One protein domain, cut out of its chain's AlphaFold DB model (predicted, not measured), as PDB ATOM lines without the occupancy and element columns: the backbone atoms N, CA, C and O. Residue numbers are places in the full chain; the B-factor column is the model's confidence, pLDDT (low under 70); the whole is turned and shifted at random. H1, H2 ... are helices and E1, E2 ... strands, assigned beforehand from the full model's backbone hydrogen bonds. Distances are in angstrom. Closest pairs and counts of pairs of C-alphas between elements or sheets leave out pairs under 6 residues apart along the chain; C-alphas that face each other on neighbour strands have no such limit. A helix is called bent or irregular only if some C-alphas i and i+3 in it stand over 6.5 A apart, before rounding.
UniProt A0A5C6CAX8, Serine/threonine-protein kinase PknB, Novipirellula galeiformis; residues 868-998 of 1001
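This is residues 868 to 998 of the 1001 residues of the protein "Serine/threonine-protein kinase PknB" of Novipirellula galeiformis (UniProt A0A5C6CAX8). Two helices, H2 and H4, lie side by side and run opposite ways, between a long bent two-stranded ribbon, E1 and E3, and a small three-stranded sheet, E2, E5 and E4, that the helices only graze. The short helices H3 and H5 are near each other at one end of that sheet, and H1 meets the first residues of H4. The printed part has 131 residues, with five named helices and five named strands in the order H1 E1 H2 E2 H3 E3 H4 E4 E5 H5, a mixed class. The sheet E2 E5 E4 is mixed, and the ribbon is antiparallel. The whole is compact, with a radius of gyration of the C-alphas of 14.1 A and spans of 40 by 36 by 24 A.

H1, residues 868 to 871, begins at C-alpha 868, (76.391, -5.421, 25.616). E1, residues 874 to 883, is 22.7 A long and bends by 94 degrees at residue 880. H2, residues 884 to 896, is 18.3 A long. E2 is residues 908 to 910, and H3 is residues 912 to 917. E3, residues 925 to 935, is 22.7 A long and bends by 92 degrees at residue 932. H4, residues 936 to 947, is 16.5 A long, with C-alpha 936 at (75.011, 4.213, 23.199). E4, residues 963 to 969, is 19.6 A long, and E5, residues 977 to 983, is 18.9 A long. H5, residues 984 to 987, ends at C-alpha 987, (94.152, 0.486, 29.485).

H1 and H4 only just touch, with 3 pairs of C-alphas within 8 A, by residues 936 to 937 of H4 alone; the closest C-alphas are those of Leu 871 and Arg 937, 4.9 A. E1 and E3 are antiparallel, with N 877 and O 931 at 2.9 A. H2 and H4 touch at a shallow tilt of 15 degrees, opposite ways; their closest C-alphas, those of Leu 884 and Ala 947, are 6.3 A apart. E2 and E5 are parallel, with N 909 and O 979 at 3.0 A. E4 and E5 form an antiparallel hairpin, with N 966 and O 980 at 2.9 A. H3 also only grazes this sheet, and H5 is on it, over E4, at a height over the sheet of 7.9 A. H3 and H5 are close but not clearly touching, the C-alphas of Asp 914 and Ala 986 being 6.4 A apart. H2 and H4 have each O i to N i+4 pair within hydrogen-bond range, H3 has 1 of 2, and H1 and H5 are too short for such a pair.

The two C-alphas farthest apart, those of Gly 902 and Thr 952, are 41.2 A apart. The printed part has no cut. The links H2 to E2 and H4 to E4 are long, with 11 and 15 residues. The mean pLDDT of the printed part is 80.4, and 16 residues are under 70, among them 900 to 903 and 971 to 975.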
ATOM      1  N   GLU A 868      76.294  -5.409  27.084       76.12
ATOM      2  CA  GLU A 868      76.391  -5.421  25.616       76.12
ATOM      3  C   GLU A 868      75.049  -5.098  24.935       76.12
ATOM      4  O   GLU A 868      75.005  -4.333  23.965       76.12
ATOM      5  N   GLU A 869      73.938  -5.615  25.473       79.75
ATOM      6  CA  GLU A 869      72.582  -5.260  25.033       79.75
ATOM      7  C   GLU A 869      72.262  -3.777  25.316       79.75
ATOM      8  O   GLU A 869      71.568  -3.154  24.513       79.75
ATOM      9  N   LEU A 870      72.802  -3.196  26.401       82.69
ATOM     10  CA  LEU A 870      72.730  -1.764  26.733       82.69
ATOM     11  C   LEU A 870      73.576  -0.901  25.791       82.69
ATOM     12  O   LEU A 870      73.057   0.039  25.197       82.69
ATOM     13  N   LEU A 871      74.856  -1.232  25.598       83.56
ATOM     14  CA  LEU A 871      75.769  -0.529  24.681       83.56
ATOM     15  C   LEU A 871      75.247  -0.491  23.232       83.56
ATOM     16  O   LEU A 871      75.613   0.403  22.463       83.56
ATOM     17  N   SER A 872      74.369  -1.431  22.878       85.94
ATOM     18  CA  SER A 872      73.705  -1.532  21.576       85.94
ATOM     19  C   SER A 872      72.366  -0.777  21.474       85.94
ATOM     20  O   SER A 872      71.866  -0.608  20.361       85.94
ATOM     21  N   GLN A 873      71.778  -0.299  22.581       86.50
ATOM     22  CA  GLN A 873      70.537   0.491  22.536       86.50
ATOM     23  C   GLN A 873      70.760   1.856  21.890       86.50
ATOM     24  O   GLN A 873      71.814   2.473  22.048       86.50
ATOM     25  N   LYS A 874      69.740   2.357  21.190       88.62
ATOM     26  CA  LYS A 874      69.765   3.685  20.571       88.62
ATOM     27  C   LYS A 874      69.362   4.783  21.550       88.62
ATOM     28  O   LYS A 874      68.415   4.619  22.313       88.62
ATOM     29  N   MET A 875      70.007   5.940  21.441       89.25
ATOM     30  CA  MET A 875      69.650   7.151  22.178       89.25
ATOM     31  C   MET A 875      69.761   8.415  21.315       89.25
ATOM     32  O   MET A 875      70.221   8.388  20.170       89.25
ATOM     33  N   SER A 876      69.327   9.545  21.872       86.75
ATOM     34  CA  SER A 876      69.578  10.883  21.328       86.75
ATOM     35  C   SER A 876      69.977  11.819  22.466       86.75
ATOM     36  O   SER A 876      69.365  11.755  23.527       86.75
ATOM     37  N   VAL A 877      70.971  12.676  22.240       88.56
ATOM     38  CA  VAL A 877      71.508  13.634  23.219       88.56
ATOM     39  C   VAL A 877      71.971  14.902  22.504       88.56
ATOM     40  O   VAL A 877      72.560  14.827  21.423       88.56
ATOM     41  N   THR A 878      71.715  16.061  23.112       86.94
ATOM     42  CA  THR A 878      72.152  17.364  22.593       86.94
ATOM     43  C   THR A 878      72.585  18.289  23.727       86.94
ATOM     44  O   THR A 878      71.810  18.499  24.659       86.94
ATOM     45  N   PHE A 879      73.766  18.900  23.609       86.88
ATOM     46  CA  PHE A 879      74.220  20.019  24.442       86.88
ATOM     47  C   PHE A 879      75.129  20.974  23.646       86.88
ATOM     48  O   PHE A 879      75.868  20.559  22.750       86.88
ATOM     49  N   GLU A 880      75.070  22.275  23.947       81.38
ATOM     50  CA  GLU A 880      75.807  23.292  23.179       81.38
ATOM     51  C   GLU A 880      77.286  23.382  23.573       81.38
ATOM     52  O   GLU A 880      78.141  23.450  22.688       81.38
ATOM     53  N   GLN A 881      77.605  23.354  24.873       84.00
ATOM     54  CA  GLN A 881      78.979  23.422  25.375       84.00
ATOM     55  C   GLN A 881      79.083  22.884  26.809       84.00
ATOM     56  O   GLN A 881      78.551  23.504  27.720       84.00
ATOM     57  N   GLU A 882      79.811  21.782  27.015       86.44
ATOM     58  CA  GLU A 882      79.967  21.112  28.323       86.44
ATOM     59  C   GLU A 882      81.406  20.621  28.557       86.44
ATOM     60  O   GLU A 882      82.228  20.628  27.635       86.44
ATOM     61  N   SER A 883      81.731  20.201  29.786       85.81
ATOM     62  CA  SER A 883      82.977  19.471  30.090       85.81
ATOM     63  C   SER A 883      82.858  17.979  29.739       85.81
ATOM     64  O   SER A 883      81.763  17.475  29.489       85.81
ATOM     65  N   LEU A 884      83.976  17.243  29.752       82.44
ATOM     66  CA  LEU A 884      83.950  15.780  29.620       82.44
ATOM     67  C   LEU A 884      83.183  15.111  30.776       82.44
ATOM     68  O   LEU A 884      82.471  14.140  30.548       82.44
ATOM     69  N   GLU A 885      83.308  15.638  31.995       80.06
ATOM     70  CA  GLU A 885      82.619  15.133  33.190       80.06
ATOM     71  C   GLU A 885      81.095  15.292  33.065       80.06
ATOM     72  O   GLU A 885      80.380  14.293  32.989       80.06
ATOM     73  N   PHE A 886      80.600  16.521  32.881       78.19
ATOM     74  CA  PHE A 886      79.163  16.763  32.717       78.19
ATOM     75  C   PHE A 886      78.602  16.151  31.428       78.19
ATOM     76  O   PHE A 886      77.455  15.718  31.407       78.19
ATOM     77  N   GLY A 887      79.404  16.041  30.363       82.81
ATOM     78  CA  GLY A 887      79.012  15.339  29.141       82.81
ATOM     79  C   GLY A 887      78.713  13.851  29.368       82.81
ATOM     80  O   GLY A 887      77.756  13.337  28.789       82.81
ATOM     81  N   ILE A 888      79.481  13.173  30.230       84.38
ATOM     82  CA  ILE A 888      79.222  11.776  30.625       84.38
ATOM     83  C   ILE A 888      77.953  11.689  31.480       84.38
ATOM     84  O   ILE A 888      77.104  10.847  31.190       84.38
ATOM     85  N   ASP A 889      77.784  12.572  32.468       79.69
ATOM     86  CA  ASP A 889      76.606  12.583  33.351       79.69
ATOM     87  C   ASP A 889      75.301  12.841  32.576       79.69
ATOM     88  O   ASP A 889      74.324  12.108  32.729       79.69
ATOM     89  N   ILE A 890      75.299  13.832  31.675       81.75
ATOM     90  CA  ILE A 890      74.159  14.159  30.801       81.75
ATOM     91  C   ILE A 890      73.800  12.967  29.905       81.75
ATOM     92  O   ILE A 890      72.620  12.694  29.673       81.75
ATOM     93  N   ILE A 891      74.801  12.238  29.405       85.69
ATOM     94  CA  ILE A 891      74.587  11.013  28.630       85.69
ATOM     95  C   ILE A 891      74.045   9.887  29.521       85.69
ATOM     96  O   ILE A 891      73.131   9.189  29.086       85.69
ATOM     97  N   ALA A 892      74.528   9.733  30.758       82.12
ATOM     98  CA  ALA A 892      74.027   8.744  31.716       82.12
ATOM     99  C   ALA A 892      72.540   8.959  32.037       82.12
ATOM    100  O   ALA A 892      71.735   8.037  31.901       82.12
ATOM    101  N   GLU A 893      72.178  10.188  32.416       79.81
ATOM    102  CA  GLU A 893      70.818  10.581  32.795       79.81
ATOM    103  C   GLU A 893      69.847  10.431  31.615       79.81
ATOM    104  O   GLU A 893      68.800   9.791  31.735       79.81
ATOM    105  N   GLN A 894      70.214  10.963  30.440       82.56
ATOM    106  CA  GLN A 894      69.366  10.861  29.251       82.56
ATOM    107  C   GLN A 894      69.260   9.424  28.738       82.56
ATOM    108  O   GLN A 894      68.205   9.058  28.230       82.56
ATOM    109  N   PHE A 895      70.297   8.592  28.881       82.31
ATOM    110  CA  PHE A 895      70.223   7.180  28.506       82.31
ATOM    111  C   PHE A 895      69.320   6.380  29.453       82.31
ATOM    112  O   PHE A 895      68.438   5.660  28.984       82.31
ATOM    113  N   ALA A 896      69.469   6.565  30.772       79.12
ATOM    114  CA  ALA A 896      68.624   5.923  31.782       79.12
ATOM    115  C   ALA A 896      67.128   6.205  31.553       79.12
ATOM    116  O   ALA A 896      66.304   5.299  31.662       79.12
ATOM    117  N   ALA A 897      66.782   7.432  31.147       72.44
ATOM    118  CA  ALA A 897      65.410   7.850  30.853       72.44
ATOM    119  C   ALA A 897      64.742   7.137  29.650       72.44
ATOM    120  O   ALA A 897      63.543   7.323  29.432       72.44
ATOM    121  N   PHE A 898      65.478   6.332  28.872       68.44
ATOM    122  CA  PHE A 898      64.943   5.524  27.766       68.44
ATOM    123  C   PHE A 898      64.970   4.005  28.023       68.44
ATOM    124  O   PHE A 898      64.545   3.240  27.153       68.44
ATOM    125  N   LEU A 899      65.447   3.546  29.187       74.94
ATOM    126  CA  LEU A 899      65.528   2.118  29.509       74.94
ATOM    127  C   LEU A 899      64.220   1.554  30.105       74.94
ATOM    128  O   LEU A 899      63.422   2.300  30.675       74.94
ATOM    129  N   PRO A 900      63.979   0.230  30.007       67.06
ATOM    130  CA  PRO A 900      62.871  -0.421  30.701       67.06
ATOM    131  C   PRO A 900      63.023  -0.340  32.226       67.06
ATOM    132  O   PRO A 900      64.124  -0.531  32.750       67.06
ATOM    133  N   GLU A 901      61.907  -0.136  32.930       52.97
ATOM    134  CA  GLU A 901      61.839  -0.112  34.398       52.97
ATOM    135  C   GLU A 901      62.571  -1.315  35.022       52.97
ATOM    136  O   GLU A 901      62.399  -2.456  34.593       52.97
ATOM    137  N   GLY A 902      63.418  -1.046  36.022       58.50
ATOM    138  CA  GLY A 902      64.287  -2.045  36.660       58.50
ATOM    139  C   GLY A 902      65.670  -2.236  36.015       58.50
ATOM    140  O   GLY A 902      66.487  -2.971  36.566       58.50
ATOM    141  N   THR A 903      65.976  -1.575  34.893       69.88
ATOM    142  CA  THR A 903      67.300  -1.661  34.248       69.88
ATOM    143  C   THR A 903      68.228  -0.533  34.720       69.88
ATOM    144  O   THR A 903      68.086   0.610  34.293       69.88
ATOM    145  N   GLU A 904      69.200  -0.843  35.584       70.75
ATOM    146  CA  GLU A 904      70.269   0.101  35.960       70.75
ATOM    147  C   GLU A 904      71.243   0.346  34.789       70.75
ATOM    148  O   GLU A 904      71.714  -0.603  34.157       70.75
ATOM    149  N   VAL A 905      71.630   1.605  34.554       75.44
ATOM    150  CA  VAL A 905      72.839   1.923  33.773       75.44
ATOM    151  C   VAL A 905      74.064   1.592  34.644       75.44
ATOM    152  O   VAL A 905      74.095   2.014  35.804       75.44
ATOM    153  N   PRO A 906      75.082   0.857  34.148       79.44
ATOM    154  CA  PRO A 906      76.315   0.640  34.906       79.44
ATOM    155  C   PRO A 906      77.008   1.986  35.185       79.44
ATOM    156  O   PRO A 906      77.030   2.844  34.299       79.44
ATOM    157  N   PRO A 907      77.575   2.201  36.388       79.25
ATOM    158  CA  PRO A 907      78.154   3.490  36.749       79.25
ATOM    159  C   PRO A 907      79.294   3.853  35.794       79.25
ATOM    160  O   PRO A 907      80.136   3.011  35.475       79.25
ATOM    161  N   MET A 908      79.307   5.109  35.343       83.69
ATOM    162  CA  MET A 908      80.352   5.654  34.480       83.69
ATOM    163  C   MET A 908      81.327   6.491  35.307       83.69
ATOM    164  O   MET A 908      80.904   7.344  36.084       83.69
ATOM    165  N   ARG A 909      82.633   6.236  35.172       81.88
ATOM    166  CA  ARG A 909      83.658   6.833  36.044       81.88
ATOM    167  C   ARG A 909      84.946   7.164  35.291       81.88
ATOM    168  O   ARG A 909      85.503   6.325  34.586       81.88
ATOM    169  N   ILE A 910      85.449   8.388  35.465       84.00
ATOM    170  CA  ILE A 910      86.718   8.844  34.875       84.00
ATOM    171  C   ILE A 910      87.882   8.499  35.813       84.00
ATOM    172  O   ILE A 910      87.896   8.921  36.970       84.00
ATOM    173  N   ILE A 911      88.911   7.810  35.312       82.38
ATOM    174  CA  ILE A 911      90.144   7.539  36.070       82.38
ATOM    175  C   ILE A 911      91.067   8.769  36.006       82.38
ATOM    176  O   ILE A 911      92.062   8.800  35.281       82.38
ATOM    177  N   GLY A 912      90.736   9.815  36.772       68.62
ATOM    178  CA  GLY A 912      91.440  11.108  36.737       68.62
ATOM    179  C   GLY A 912      92.966  11.010  36.917       68.62
ATOM    180  O   GLY A 912      93.711  11.733  36.259       68.62
ATOM    181  N   GLY A 913      93.446  10.056  37.723       73.94
ATOM    182  CA  GLY A 913      94.878   9.803  37.926       73.94
ATOM    183  C   GLY A 913      95.627   9.246  36.705       73.94
ATOM    184  O   GLY A 913      96.850   9.344  36.663       73.94
ATOM    185  N   ASP A 914      94.934   8.690  35.707       75.50
ATOM    186  CA  ASP A 914      95.532   8.258  34.433       75.50
ATOM    187  C   ASP A 914      95.444   9.346  33.350       75.50
ATOM    188  O   ASP A 914      96.344   9.454  32.515       75.50
ATOM    189  N   LEU A 915      94.431  10.219  33.413       76.56
ATOM    190  CA  LEU A 915      94.348  11.429  32.584       76.56
ATOM    191  C   LEU A 915      95.457  12.435  32.949       76.56
ATOM    192  O   LEU A 915      96.139  12.948  32.060       76.56
ATOM    193  N   GLN A 916      95.698  12.656  34.248       74.12
ATOM    194  CA  GLN A 916      96.732  13.575  34.748       74.12
ATOM    195  C   GLN A 916      98.147  13.212  34.267       74.12
ATOM    196  O   GLN A 916      98.918  14.106  33.923       74.12
ATOM    197  N   LYS A 917      98.483  11.916  34.176       73.00
ATOM    198  CA  LYS A 917      99.790  11.434  33.675       73.00
ATOM    199  C   LYS A 917     100.052  11.819  32.215       73.00
ATOM    200  O   LYS A 917     101.205  11.965  31.830       73.00
ATOM    201  N   MET A 918      98.989  12.005  31.432       65.31
ATOM    202  CA  MET A 918      99.032  12.440  30.032       65.31
ATOM    203  C   MET A 918      98.771  13.948  29.862       65.31
ATOM    204  O   MET A 918      98.599  14.418  28.739       65.31
ATOM    205  N   GLY A 919      98.700  14.716  30.957       62.38
ATOM    206  CA  GLY A 919      98.384  16.150  30.928       62.38
ATOM    207  C   GLY A 919      96.940  16.484  30.526       62.38
ATOM    208  O   GLY A 919      96.637  17.641  30.242       62.38
ATOM    209  N   ILE A 920      96.040  15.495  30.493       71.50
ATOM    210  CA  ILE A 920      94.642  15.676  30.087       71.50
ATOM    211  C   ILE A 920      93.832  16.180  31.286       71.50
ATOM    212  O   ILE A 920      93.880  15.597  32.369       71.50
ATOM    213  N   THR A 921      93.053  17.250  31.097       67.88
ATOM    214  CA  THR A 921      92.184  17.806  32.150       67.88
ATOM    215  C   THR A 921      90.730  17.369  31.965       67.88
ATOM    216  O   THR A 921      90.230  17.312  30.844       67.88
ATOM    217  N   GLN A 922      90.019  17.100  33.065       59.06
ATOM    218  CA  GLN A 922      88.587  16.745  33.042       59.06
ATOM    219  C   GLN A 922      87.696  17.918  32.575       59.06
ATOM    220  O   GLN A 922      86.635  17.711  31.992       59.06
ATOM    221  N   ASN A 923      88.189  19.154  32.720       61.91
ATOM    222  CA  ASN A 923      87.547  20.393  32.264       61.91
ATOM    223  C   ASN A 923      87.628  20.627  30.740       61.91
ATOM    224  O   ASN A 923      87.309  21.721  30.267       61.91
ATOM    225  N   GLN A 924      88.068  19.637  29.958       73.25
ATOM    226  CA  GLN A 924      88.162  19.750  28.506       73.25
ATOM    227  C   GLN A 924      86.777  20.001  27.891       73.25
ATOM    228  O   GLN A 924      85.897  19.144  27.941       73.25
ATOM    229  N   GLN A 925      86.592  21.185  27.301       77.81
ATOM    230  CA  GLN A 925      85.307  21.587  26.732       77.81
ATOM    231  C   GLN A 925      85.022  20.887  25.399       77.81
ATOM    232  O   GLN A 925      85.865  20.874  24.497       77.81
ATOM    233  N   ILE A 926      83.796  20.382  25.276       83.88
ATOM    234  CA  ILE A 926      83.178  19.806  24.080       83.88
ATOM    235  C   ILE A 926      82.097  20.795  23.621       83.88
ATOM    236  O   ILE A 926      81.390  21.352  24.459       83.88
ATOM    237  N   ARG A 927      81.968  21.055  22.312       82.19
ATOM    238  CA  ARG A 927      81.007  22.033  21.756       82.19
ATOM    239  C   ARG A 927      80.190  21.444  20.612       82.19
ATOM    240  O   ARG A 927      80.714  20.651  19.836       82.19
ATOM    241  N   GLY A 928      78.936  21.879  20.490       79.12
ATOM    242  CA  GLY A 928      78.026  21.499  19.406       79.12
ATOM    243  C   GLY A 928      77.693  20.005  19.375       79.12
ATOM    244  O   GLY A 928      77.551  19.433  18.294       79.12
ATOM    245  N   PHE A 929      77.618  19.350  20.536       88.38
ATOM    246  CA  PHE A 929      77.407  17.909  20.596       88.38
ATOM    247  C   PHE A 929      75.925  17.589  20.389       88.38
ATOM    248  O   PHE A 929      75.104  17.807  21.273       88.38
ATOM    249  N   ALA A 930      75.583  17.069  19.212       87.56
ATOM    250  CA  ALA A 930      74.238  16.614  18.879       87.56
ATOM    251  C   ALA A 930      74.306  15.226  18.231       87.56
ATOM    252  O   ALA A 930      74.927  15.047  17.180       87.56
ATOM    253  N   LYS A 931      73.666  14.238  18.860       91.38
ATOM    254  CA  LYS A 931      73.587  12.844  18.399       91.38
ATOM    255  C   LYS A 931      72.132  12.396  18.436       91.38
ATOM    256  O   LYS A 931      71.407  12.705  19.379       91.38
ATOM    257  N   LYS A 932      71.682  11.690  17.398       87.62
ATOM    258  CA  LYS A 932      70.275  11.309  17.233       87.62
ATOM    259  C   LYS A 932      70.155   9.898  16.674       87.62
ATOM    260  O   LYS A 932      70.732   9.609  15.633       87.62
ATOM    261  N   ASP A 933      69.358   9.073  17.347       85.38
ATOM    262  CA  ASP A 933      69.056   7.681  16.982       85.38
ATOM    263  C   ASP A 933      70.309   6.785  16.790       85.38
ATOM    264  O   ASP A 933      70.327   5.863  15.967       85.38
ATOM    265  N   MET A 934      71.366   7.073  17.563       88.62
ATOM    266  CA  MET A 934      72.666   6.387  17.530       88.62
ATOM    267  C   MET A 934      72.819   5.403  18.700       88.62
ATOM    268  O   MET A 934      72.319   5.696  19.787       88.62
ATOM    269  N   PRO A 935      73.531   4.272  18.525       90.88
ATOM    270  CA  PRO A 935      73.865   3.355  19.616       90.88
ATOM    271  C   PRO A 935      74.643   4.037  20.750       90.88
ATOM    272  O   PRO A 935      75.540   4.841  20.488       90.88
ATOM    273  N   PHE A 936      74.366   3.666  22.000       89.44
ATOM    274  CA  PHE A 936      75.011   4.213  23.199       89.44
ATOM    275  C   PHE A 936      76.548   4.132  23.130       89.44
ATOM    276  O   PHE A 936      77.225   5.139  23.343       89.44
ATOM    277  N   ARG A 937      77.108   2.994  22.688       90.19
ATOM    278  CA  ARG A 937      78.557   2.829  22.437       90.19
ATOM    279  C   ARG A 937      79.143   3.838  21.443       90.19
ATOM    280  O   ARG A 937      80.270   4.299  21.620       90.19
ATOM    281  N   GLN A 938      78.378   4.228  20.422       88.56
ATOM    282  CA  GLN A 938      78.805   5.225  19.439       88.56
ATOM    283  C   GLN A 938      78.732   6.640  20.023       88.56
ATOM    284  O   GLN A 938      79.652   7.424  19.819       88.56
ATOM    285  N   VAL A 939      77.697   6.946  20.810       89.94
ATOM    286  CA  VAL A 939      77.565   8.234  21.511       89.94
ATOM    287  C   VAL A 939      78.707   8.442  22.517       89.94
ATOM    288  O   VAL A 939      79.299   9.520  22.536       89.94
ATOM    289  N   LEU A 940      79.085   7.410  23.283       90.06
ATOM    290  CA  LEU A 940      80.261   7.441  24.166       90.06
ATOM    291  C   LEU A 940      81.572   7.624  23.385       90.06
ATOM    292  O   LEU A 940      82.414   8.440  23.757       90.06
ATOM    293  N   THR A 941      81.746   6.898  22.279       90.44
ATOM    294  CA  THR A 941      82.955   6.990  21.443       90.44
ATOM    295  C   THR A 941      83.103   8.378  20.812       90.44
ATOM    296  O   THR A 941      84.181   8.970  20.869       90.44
ATOM    297  N   ASP A 942      82.012   8.946  20.297       89.12
ATOM    298  CA  ASP A 942      81.976  10.300  19.742       89.12
ATOM    299  C   ASP A 942      82.235  11.379  20.807       89.12
ATOM    300  O   ASP A 942      82.843  12.407  20.501       89.12
ATOM    301  N   LEU A 943      81.800  11.163  22.057       89.56
ATOM    302  CA  LEU A 943      82.102  12.054  23.180       89.56
ATOM    303  C   LEU A 943      83.608  12.079  23.472       89.56
ATOM    304  O   LEU A 943      84.196  13.155  23.578       89.56
ATOM    305  N   LEU A 944      84.250  10.907  23.550       89.50
ATOM    306  CA  LEU A 944      85.692  10.806  23.809       89.50
ATOM    307  C   LEU A 944      86.547  11.300  22.635       89.50
ATOM    308  O   LEU A 944      87.634  11.831  22.866       89.50
ATOM    309  N   LEU A 945      86.065  11.180  21.396       86.81
ATOM    310  CA  LEU A 945      86.685  11.807  20.223       86.81
ATOM    311  C   LEU A 945      86.562  13.340  20.298       86.81
ATOM    312  O   LEU A 945      87.550  14.059  20.148       86.81
ATOM    313  N   GLY A 946      85.377  13.854  20.645       83.25
ATOM    314  CA  GLY A 946      85.149  15.280  20.903       83.25
ATOM    315  C   GLY A 946      86.023  15.840  22.034       83.25
ATOM    316  O   GLY A 946      86.525  16.964  21.933       83.25
ATOM    317  N   ALA A 947      86.277  15.042  23.072       84.12
ATOM    318  CA  ALA A 947      87.133  15.376  24.209       84.12
ATOM    319  C   ALA A 947      88.638  15.136  23.979       84.12
ATOM    320  O   ALA A 947      89.441  15.602  24.783       84.12
ATOM    321  N   ASN A 948      89.053  14.460  22.902       85.06
ATOM    322  CA  ASN A 948      90.448  14.042  22.709       85.06
ATOM    323  C   ASN A 948      91.427  15.239  22.722       85.06
ATOM    324  O   ASN A 948      91.120  16.249  22.082       85.06
ATOM    325  N   PRO A 949      92.588  15.180  23.407       78.19
ATOM    326  CA  PRO A 949      93.543  16.292  23.427       78.19
ATOM    327  C   PRO A 949      94.109  16.620  22.036       78.19
ATOM    328  O   PRO A 949      94.210  17.794  21.682       78.19
ATOM    329  N   ASP A 950      94.417  15.608  21.216       79.12
ATOM    330  CA  ASP A 950      94.834  15.814  19.826       79.12
ATOM    331  C   ASP A 950      93.600  15.934  18.917       79.12
ATOM    332  O   ASP A 950      92.922  14.949  18.613       79.12
ATOM    333  N   LYS A 951      93.309  17.157  18.460       79.06
ATOM    334  CA  LYS A 951      92.210  17.447  17.520       79.06
ATOM    335  C   LYS A 951      92.517  17.063  16.066       79.06
ATOM    336  O   LYS A 951      91.690  17.305  15.193       79.06
ATOM    337  N   THR A 952      93.683  16.474  15.796       76.56
ATOM    338  CA  THR A 952      94.060  15.902  14.493       76.56
ATOM    339  C   THR A 952      93.856  14.384  14.419       76.56
ATOM    340  O   THR A 952      94.252  13.770  13.425       76.56
ATOM    341  N   ALA A 953      93.247  13.777  15.448       78.81
ATOM    342  CA  ALA A 953      92.748  12.404  15.401       78.81
ATOM    343  C   ALA A 953      91.552  12.302  14.437       78.81
ATOM    344  O   ALA A 953      90.601  13.080  14.518       78.81
ATOM    345  N   THR A 954      91.604  11.339  13.520       72.31
ATOM    346  CA  THR A 954      90.640  11.186  12.414       72.31
ATOM    347  C   THR A 954      89.473  10.241  12.717       72.31
ATOM    348  O   THR A 954      88.471  10.255  12.004       72.31
ATOM    349  N   GLY A 955      89.562   9.452  13.792       78.00
ATOM    350  CA  GLY A 955      88.520   8.533  14.251       78.00
ATOM    351  C   GLY A 955      88.963   7.725  15.475       78.00
ATOM    352  O   GLY A 955      90.078   7.886  15.963       78.00
ATOM    353  N   SER A 956      88.109   6.829  15.975       78.06
ATOM    354  CA  SER A 956      88.387   6.031  17.185       78.06
ATOM    355  C   SER A 956      89.537   5.020  17.026       78.06
ATOM    356  O   SER A 956      90.258   4.739  17.985       78.06
ATOM    357  N   HIS A 957      89.750   4.532  15.800       81.44
ATOM    358  CA  HIS A 957      90.865   3.658  15.418       81.44
ATOM    359  C   HIS A 957      92.191   4.412  15.185       81.44
ATOM    360  O   HIS A 957      93.202   3.780  14.891       81.44
ATOM    361  N   ASP A 958      92.214   5.745  15.292       81.00
ATOM    362  CA  ASP A 958      93.441   6.538  15.156       81.00
ATOM    363  C   ASP A 958      94.327   6.356  16.404       81.00
ATOM    364  O   ASP A 958      93.852   6.452  17.540       81.00
ATOM    365  N   ALA A 959      95.631   6.143  16.214       78.88
ATOM    366  CA  ALA A 959      96.595   6.046  17.313       78.88
ATOM    367  C   ALA A 959      96.657   7.333  18.166       78.88
ATOM    368  O   ALA A 959      97.022   7.280  19.340       78.88
ATOM    369  N   LYS A 960      96.243   8.477  17.603       82.31
ATOM    370  CA  LYS A 960      96.093   9.764  18.301       82.31
ATOM    371  C   LYS A 960      94.871   9.845  19.221       82.31
ATOM    372  O   LYS A 960      94.782  10.785  20.013       82.31
ATOM    373  N   GLN A 961      93.917   8.914  19.128       85.12
ATOM    374  CA  GLN A 961      92.776   8.865  20.043       85.12
ATOM    375  C   GLN A 961      93.256   8.353  21.408       85.12
ATOM    376  O   GLN A 961      93.342   7.148  21.651       85.12
ATOM    377  N   ALA A 962      93.601   9.291  22.286       84.50
ATOM    378  CA  ALA A 962      94.211   9.050  23.584       84.50
ATOM    379  C   ALA A 962      93.191   8.673  24.668       84.50
ATOM    380  O   ALA A 962      93.572   7.990  25.615       84.50
ATOM    381  N   LEU A 963      91.925   9.091  24.546       87.69
ATOM    382  CA  LEU A 963      90.842   8.733  25.474       87.69
ATOM    383  C   LEU A 963      90.059   7.510  24.977       87.69
ATOM    384  O   LEU A 963      89.634   7.475  23.821       87.69
ATOM    385  N   VAL A 964      89.821   6.544  25.863       89.25
ATOM    386  CA  VAL A 964      89.043   5.323  25.594       89.25
ATOM    387  C   VAL A 964      88.055   5.049  26.731       89.25
ATOM    388  O   VAL A 964      88.288   5.455  27.873       89.25
ATOM    389  N   TRP A 965      86.963   4.349  26.424       90.88
ATOM    390  CA  TRP A 965      86.106   3.721  27.432       90.88
ATOM    391  C   TRP A 965      86.349   2.208  27.439       90.88
ATOM    392  O   TRP A 965      86.675   1.630  26.404       90.88
ATOM    393  N   VAL A 966      86.213   1.576  28.604       88.88
ATOM    394  CA  VAL A 966      86.341   0.121  28.804       88.88
ATOM    395  C   VAL A 966      85.279  -0.369  29.791       88.88
ATOM    396  O   VAL A 966      84.799   0.401  30.623       88.88
ATOM    397  N   VAL A 967      84.913  -1.649  29.713       87.75
ATOM    398  CA  VAL A 967      84.018  -2.302  30.685       87.75
ATOM    399  C   VAL A 967      84.872  -3.076  31.690       87.75
ATOM    400  O   VAL A 967      85.715  -3.876  31.293       87.75
ATOM    401  N   ALA A 968      84.655  -2.853  32.985       84.19
ATOM    402  CA  ALA A 968      85.390  -3.504  34.073       84.19
ATOM    403  C   ALA A 968      84.433  -4.109  35.113       84.19
ATOM    404  O   ALA A 968      83.245  -3.793  35.121       84.19
ATOM    405  N   ASP A 969      84.928  -4.985  35.987       80.75
ATOM    406  CA  ASP A 969      84.180  -5.455  37.160       80.75
ATOM    407  C   ASP A 969      84.205  -4.407  38.277       80.75
ATOM    408  O   ASP A 969      85.256  -3.852  38.591       80.75
ATOM    409  N   ASP A 970      83.043  -4.151  38.879       74.75
ATOM    410  CA  ASP A 970      82.866  -3.163  39.942       74.75
ATOM    411  C   ASP A 970      83.514  -3.670  41.249       74.75
ATOM    412  O   ASP A 970      83.012  -4.624  41.855       74.75
ATOM    413  N   PRO A 971      84.600  -3.038  41.741       67.19
ATOM    414  CA  PRO A 971      85.318  -3.507  42.928       67.19
ATOM    415  C   PRO A 971      84.524  -3.320  44.232       67.19
ATOM    416  O   PRO A 971      84.957  -3.797  45.279       67.19
ATOM    417  N   THR A 972      83.383  -2.625  44.189       62.56
ATOM    418  CA  THR A 972      82.486  -2.418  45.337       62.56
ATOM    419  C   THR A 972      81.264  -3.341  45.322       62.56
ATOM    420  O   THR A 972      80.630  -3.521  46.362       62.56
ATOM    421  N   ARG A 973      80.923  -3.944  44.173       65.00
ATOM    422  CA  ARG A 973      79.713  -4.768  43.984       65.00
ATOM    423  C   ARG A 973      80.031  -6.038  43.174       65.00
ATOM    424  O   ARG A 973      79.917  -6.018  41.947       65.00
ATOM    425  N   PRO A 974      80.385  -7.156  43.841       57.88
ATOM    426  CA  PRO A 974      80.773  -8.398  43.175       57.88
ATOM    427  C   PRO A 974      79.761  -8.856  42.116       57.88
ATOM    428  O   PRO A 974      78.574  -9.007  42.402       57.88
ATOM    429  N   GLY A 975      80.237  -9.082  40.890       63.53
ATOM    430  CA  GLY A 975      79.422  -9.543  39.760       63.53
ATOM    431  C   GLY A 975      78.646  -8.456  39.000       63.53
ATOM    432  O   GLY A 975      78.017  -8.782  37.994       63.53
ATOM    433  N   LYS A 976      78.701  -7.178  39.411       76.00
ATOM    434  CA  LYS A 976      78.277  -6.047  38.562       76.00
ATOM    435  C   LYS A 976      79.472  -5.492  37.775       76.00
ATOM    436  O   LYS A 976      80.617  -5.586  38.208       76.00
ATOM    437  N   LYS A 977      79.192  -4.904  36.610       81.31
ATOM    438  CA  LYS A 977      80.175  -4.210  35.763       81.31
ATOM    439  C   LYS A 977      80.051  -2.688  35.908       81.31
ATOM    440  O   LYS A 977      78.954  -2.179  36.141       81.31
ATOM    441  N   GLU A 978      81.152  -1.975  35.699       84.38
ATOM    442  CA  GLU A 978      81.215  -0.516  35.546       84.38
ATOM    443  C   GLU A 978      81.811  -0.118  34.182       84.38
ATOM    444  O   GLU A 978      82.461  -0.925  33.511       84.38
ATOM    445  N   LEU A 979      81.578   1.129  33.766       87.38
ATOM    446  CA  LEU A 979      82.129   1.725  32.545       87.38
ATOM    447  C   LEU A 979      83.199   2.758  32.923       87.38
ATOM    448  O   LEU A 979      82.906   3.805  33.501       87.38
ATOM    449  N   LEU A 980      84.456   2.477  32.586       87.50
ATOM    450  CA  LEU A 980      85.597   3.315  32.952       87.50
ATOM    451  C   LEU A 980      86.090   4.128  31.755       87.50
ATOM    452  O   LEU A 980      86.367   3.570  30.696       87.50
ATOM    453  N   VAL A 981      86.262   5.437  31.944       88.88
ATOM    454  CA  VAL A 981      86.929   6.327  30.983       88.88
ATOM    455  C   VAL A 981      88.365   6.563  31.441       88.88
ATOM    456  O   VAL A 981      88.610   7.064  32.540       88.88
ATOM    457  N   THR A 982      89.324   6.196  30.594       88.44
ATOM    458  CA  THR A 982      90.761   6.282  30.885       88.44
ATOM    459  C   THR A 982      91.561   6.574  29.609       88.44
ATOM    460  O   THR A 982      90.991   6.845  28.549       88.44
ATOM    461  N   THR A 983      92.891   6.571  29.695       87.38
ATOM    462  CA  THR A 983      93.766   6.757  28.534       87.38
ATOM    463  C   THR A 983      94.118   5.420  27.875       87.38
ATOM    464  O   THR A 983      94.269   4.402  28.552       87.38
ATOM    465  N   ARG A 984      94.288   5.416  26.546       84.62
ATOM    466  CA  ARG A 984      94.642   4.229  25.740       84.62
ATOM    467  C   ARG A 984      95.844   3.476  26.330       84.62
ATOM    468  O   ARG A 984      95.765   2.274  26.554       84.62
ATOM    469  N   GLN A 985      96.905   4.211  26.668       83.44
ATOM    470  CA  GLN A 985      98.132   3.682  27.279       83.44
ATOM    471  C   GLN A 985      97.922   3.128  28.701       83.44
ATOM    472  O   GLN A 985      98.656   2.247  29.137       83.44
ATOM    473  N   ALA A 986      96.942   3.637  29.456       82.38
ATOM    474  CA  ALA A 986      96.641   3.129  30.793       82.38
ATOM    475  C   ALA A 986      95.768   1.864  30.778       82.38
ATOM    476  O   ALA A 986      95.832   1.095  31.744       82.38
ATOM    477  N   ALA A 987      94.985   1.665  29.710       83.56
ATOM    478  CA  ALA A 987      94.152   0.486  29.485       83.56
ATOM    479  C   ALA A 987      94.910  -0.692  28.850       83.56
ATOM    480  O   ALA A 987      94.596  -1.846  29.146       83.56
ATOM    481  N   GLU A 988      95.911  -0.409  28.014       80.06
ATOM    482  CA  GLU A 988      96.759  -1.406  27.359       80.06
ATOM    483  C   GLU A 988      97.364  -2.394  28.378       80.06
ATOM    484  O   GLU A 988      98.022  -2.009  29.346       80.06
ATOM    485  N   GLY A 989      97.076  -3.688  28.198       71.50
ATOM    486  CA  GLY A 989      97.508  -4.757  29.107       71.50
ATOM    487  C   GLY A 989      96.765  -4.853  30.451       71.50
ATOM    488  O   GLY A 989      97.140  -5.696  31.263       71.50
ATOM    489  N   LYS A 990      95.732  -4.033  30.708       77.38
ATOM    490  CA  LYS A 990      94.910  -4.092  31.940       77.38
ATOM    491  C   LYS A 990      93.425  -4.358  31.712       77.38
ATOM    492  O   LYS A 990      92.797  -4.982  32.561       77.38
ATOM    493  N   TYR A 991      92.870  -3.864  30.610       83.00
ATOM    494  CA  TYR A 991      91.459  -4.019  30.257       83.00
ATOM    495  C   TYR A 991      91.337  -4.463  28.800       83.00
ATOM    496  O   TYR A 991      92.175  -4.111  27.965       83.00
ATOM    497  N   GLU A 992      90.277  -5.199  28.476       80.81
ATOM    498  CA  GLU A 992      89.939  -5.490  27.084       80.81
ATOM    499  C   GLU A 992      89.420  -4.208  26.414       80.81
ATOM    500  O   GLU A 992      88.465  -3.579  26.878       80.81
ATOM    501  N   LEU A 993      90.089  -3.782  25.339       82.81
ATOM    502  CA  LEU A 993      89.698  -2.597  24.578       82.81
ATOM    503  C   LEU A 993      88.503  -2.927  23.666       82.81
ATOM    504  O   LEU A 993      88.582  -3.899  22.910       82.81
ATOM    505  N   PRO A 994      87.434  -2.105  23.656       84.19
ATOM    506  CA  PRO A 994      86.361  -2.229  22.674       84.19
ATOM    507  C   PRO A 994      86.886  -2.193  21.237       84.19
ATOM    508  O   PRO A 994      87.839  -1.469  20.929       84.19
ATOM    509  N   ALA A 995      86.228  -2.935  20.344       79.94
ATOM    510  CA  ALA A 995      86.617  -3.070  18.939       79.94
ATOM    511  C   ALA A 995      86.785  -1.713  18.225       79.94
ATOM    512  O   ALA A 995      87.664  -1.571  17.381       79.94
ATOM    513  N   GLU A 996      86.002  -0.703  18.613       81.62
ATOM    514  CA  GLU A 996      86.072   0.684  18.133       81.62
ATOM    515  C   GLU A 996      87.433   1.359  18.352       81.62
ATOM    516  O   GLU A 996      87.769   2.298  17.629       81.62
ATOM    517  N   PHE A 997      88.210   0.910  19.340       83.56
ATOM    518  CA  PHE A 997      89.535   1.444  19.658       83.56
ATOM    519  C   PHE A 997      90.677   0.501  19.268       83.56
ATOM    520  O   PHE A 997      91.834   0.916  19.334       83.56
ATOM    521  N   VAL A 998      90.405  -0.736  18.842       82.19
ATOM    522  CA  VAL A 998      91.451  -1.630  18.323       82.19
ATOM    523  C   VAL A 998      92.027  -1.019  17.043       82.19
ATOM    524  O   VAL A 998      91.282  -0.631  16.139       82.19
TER     525      VAL A 998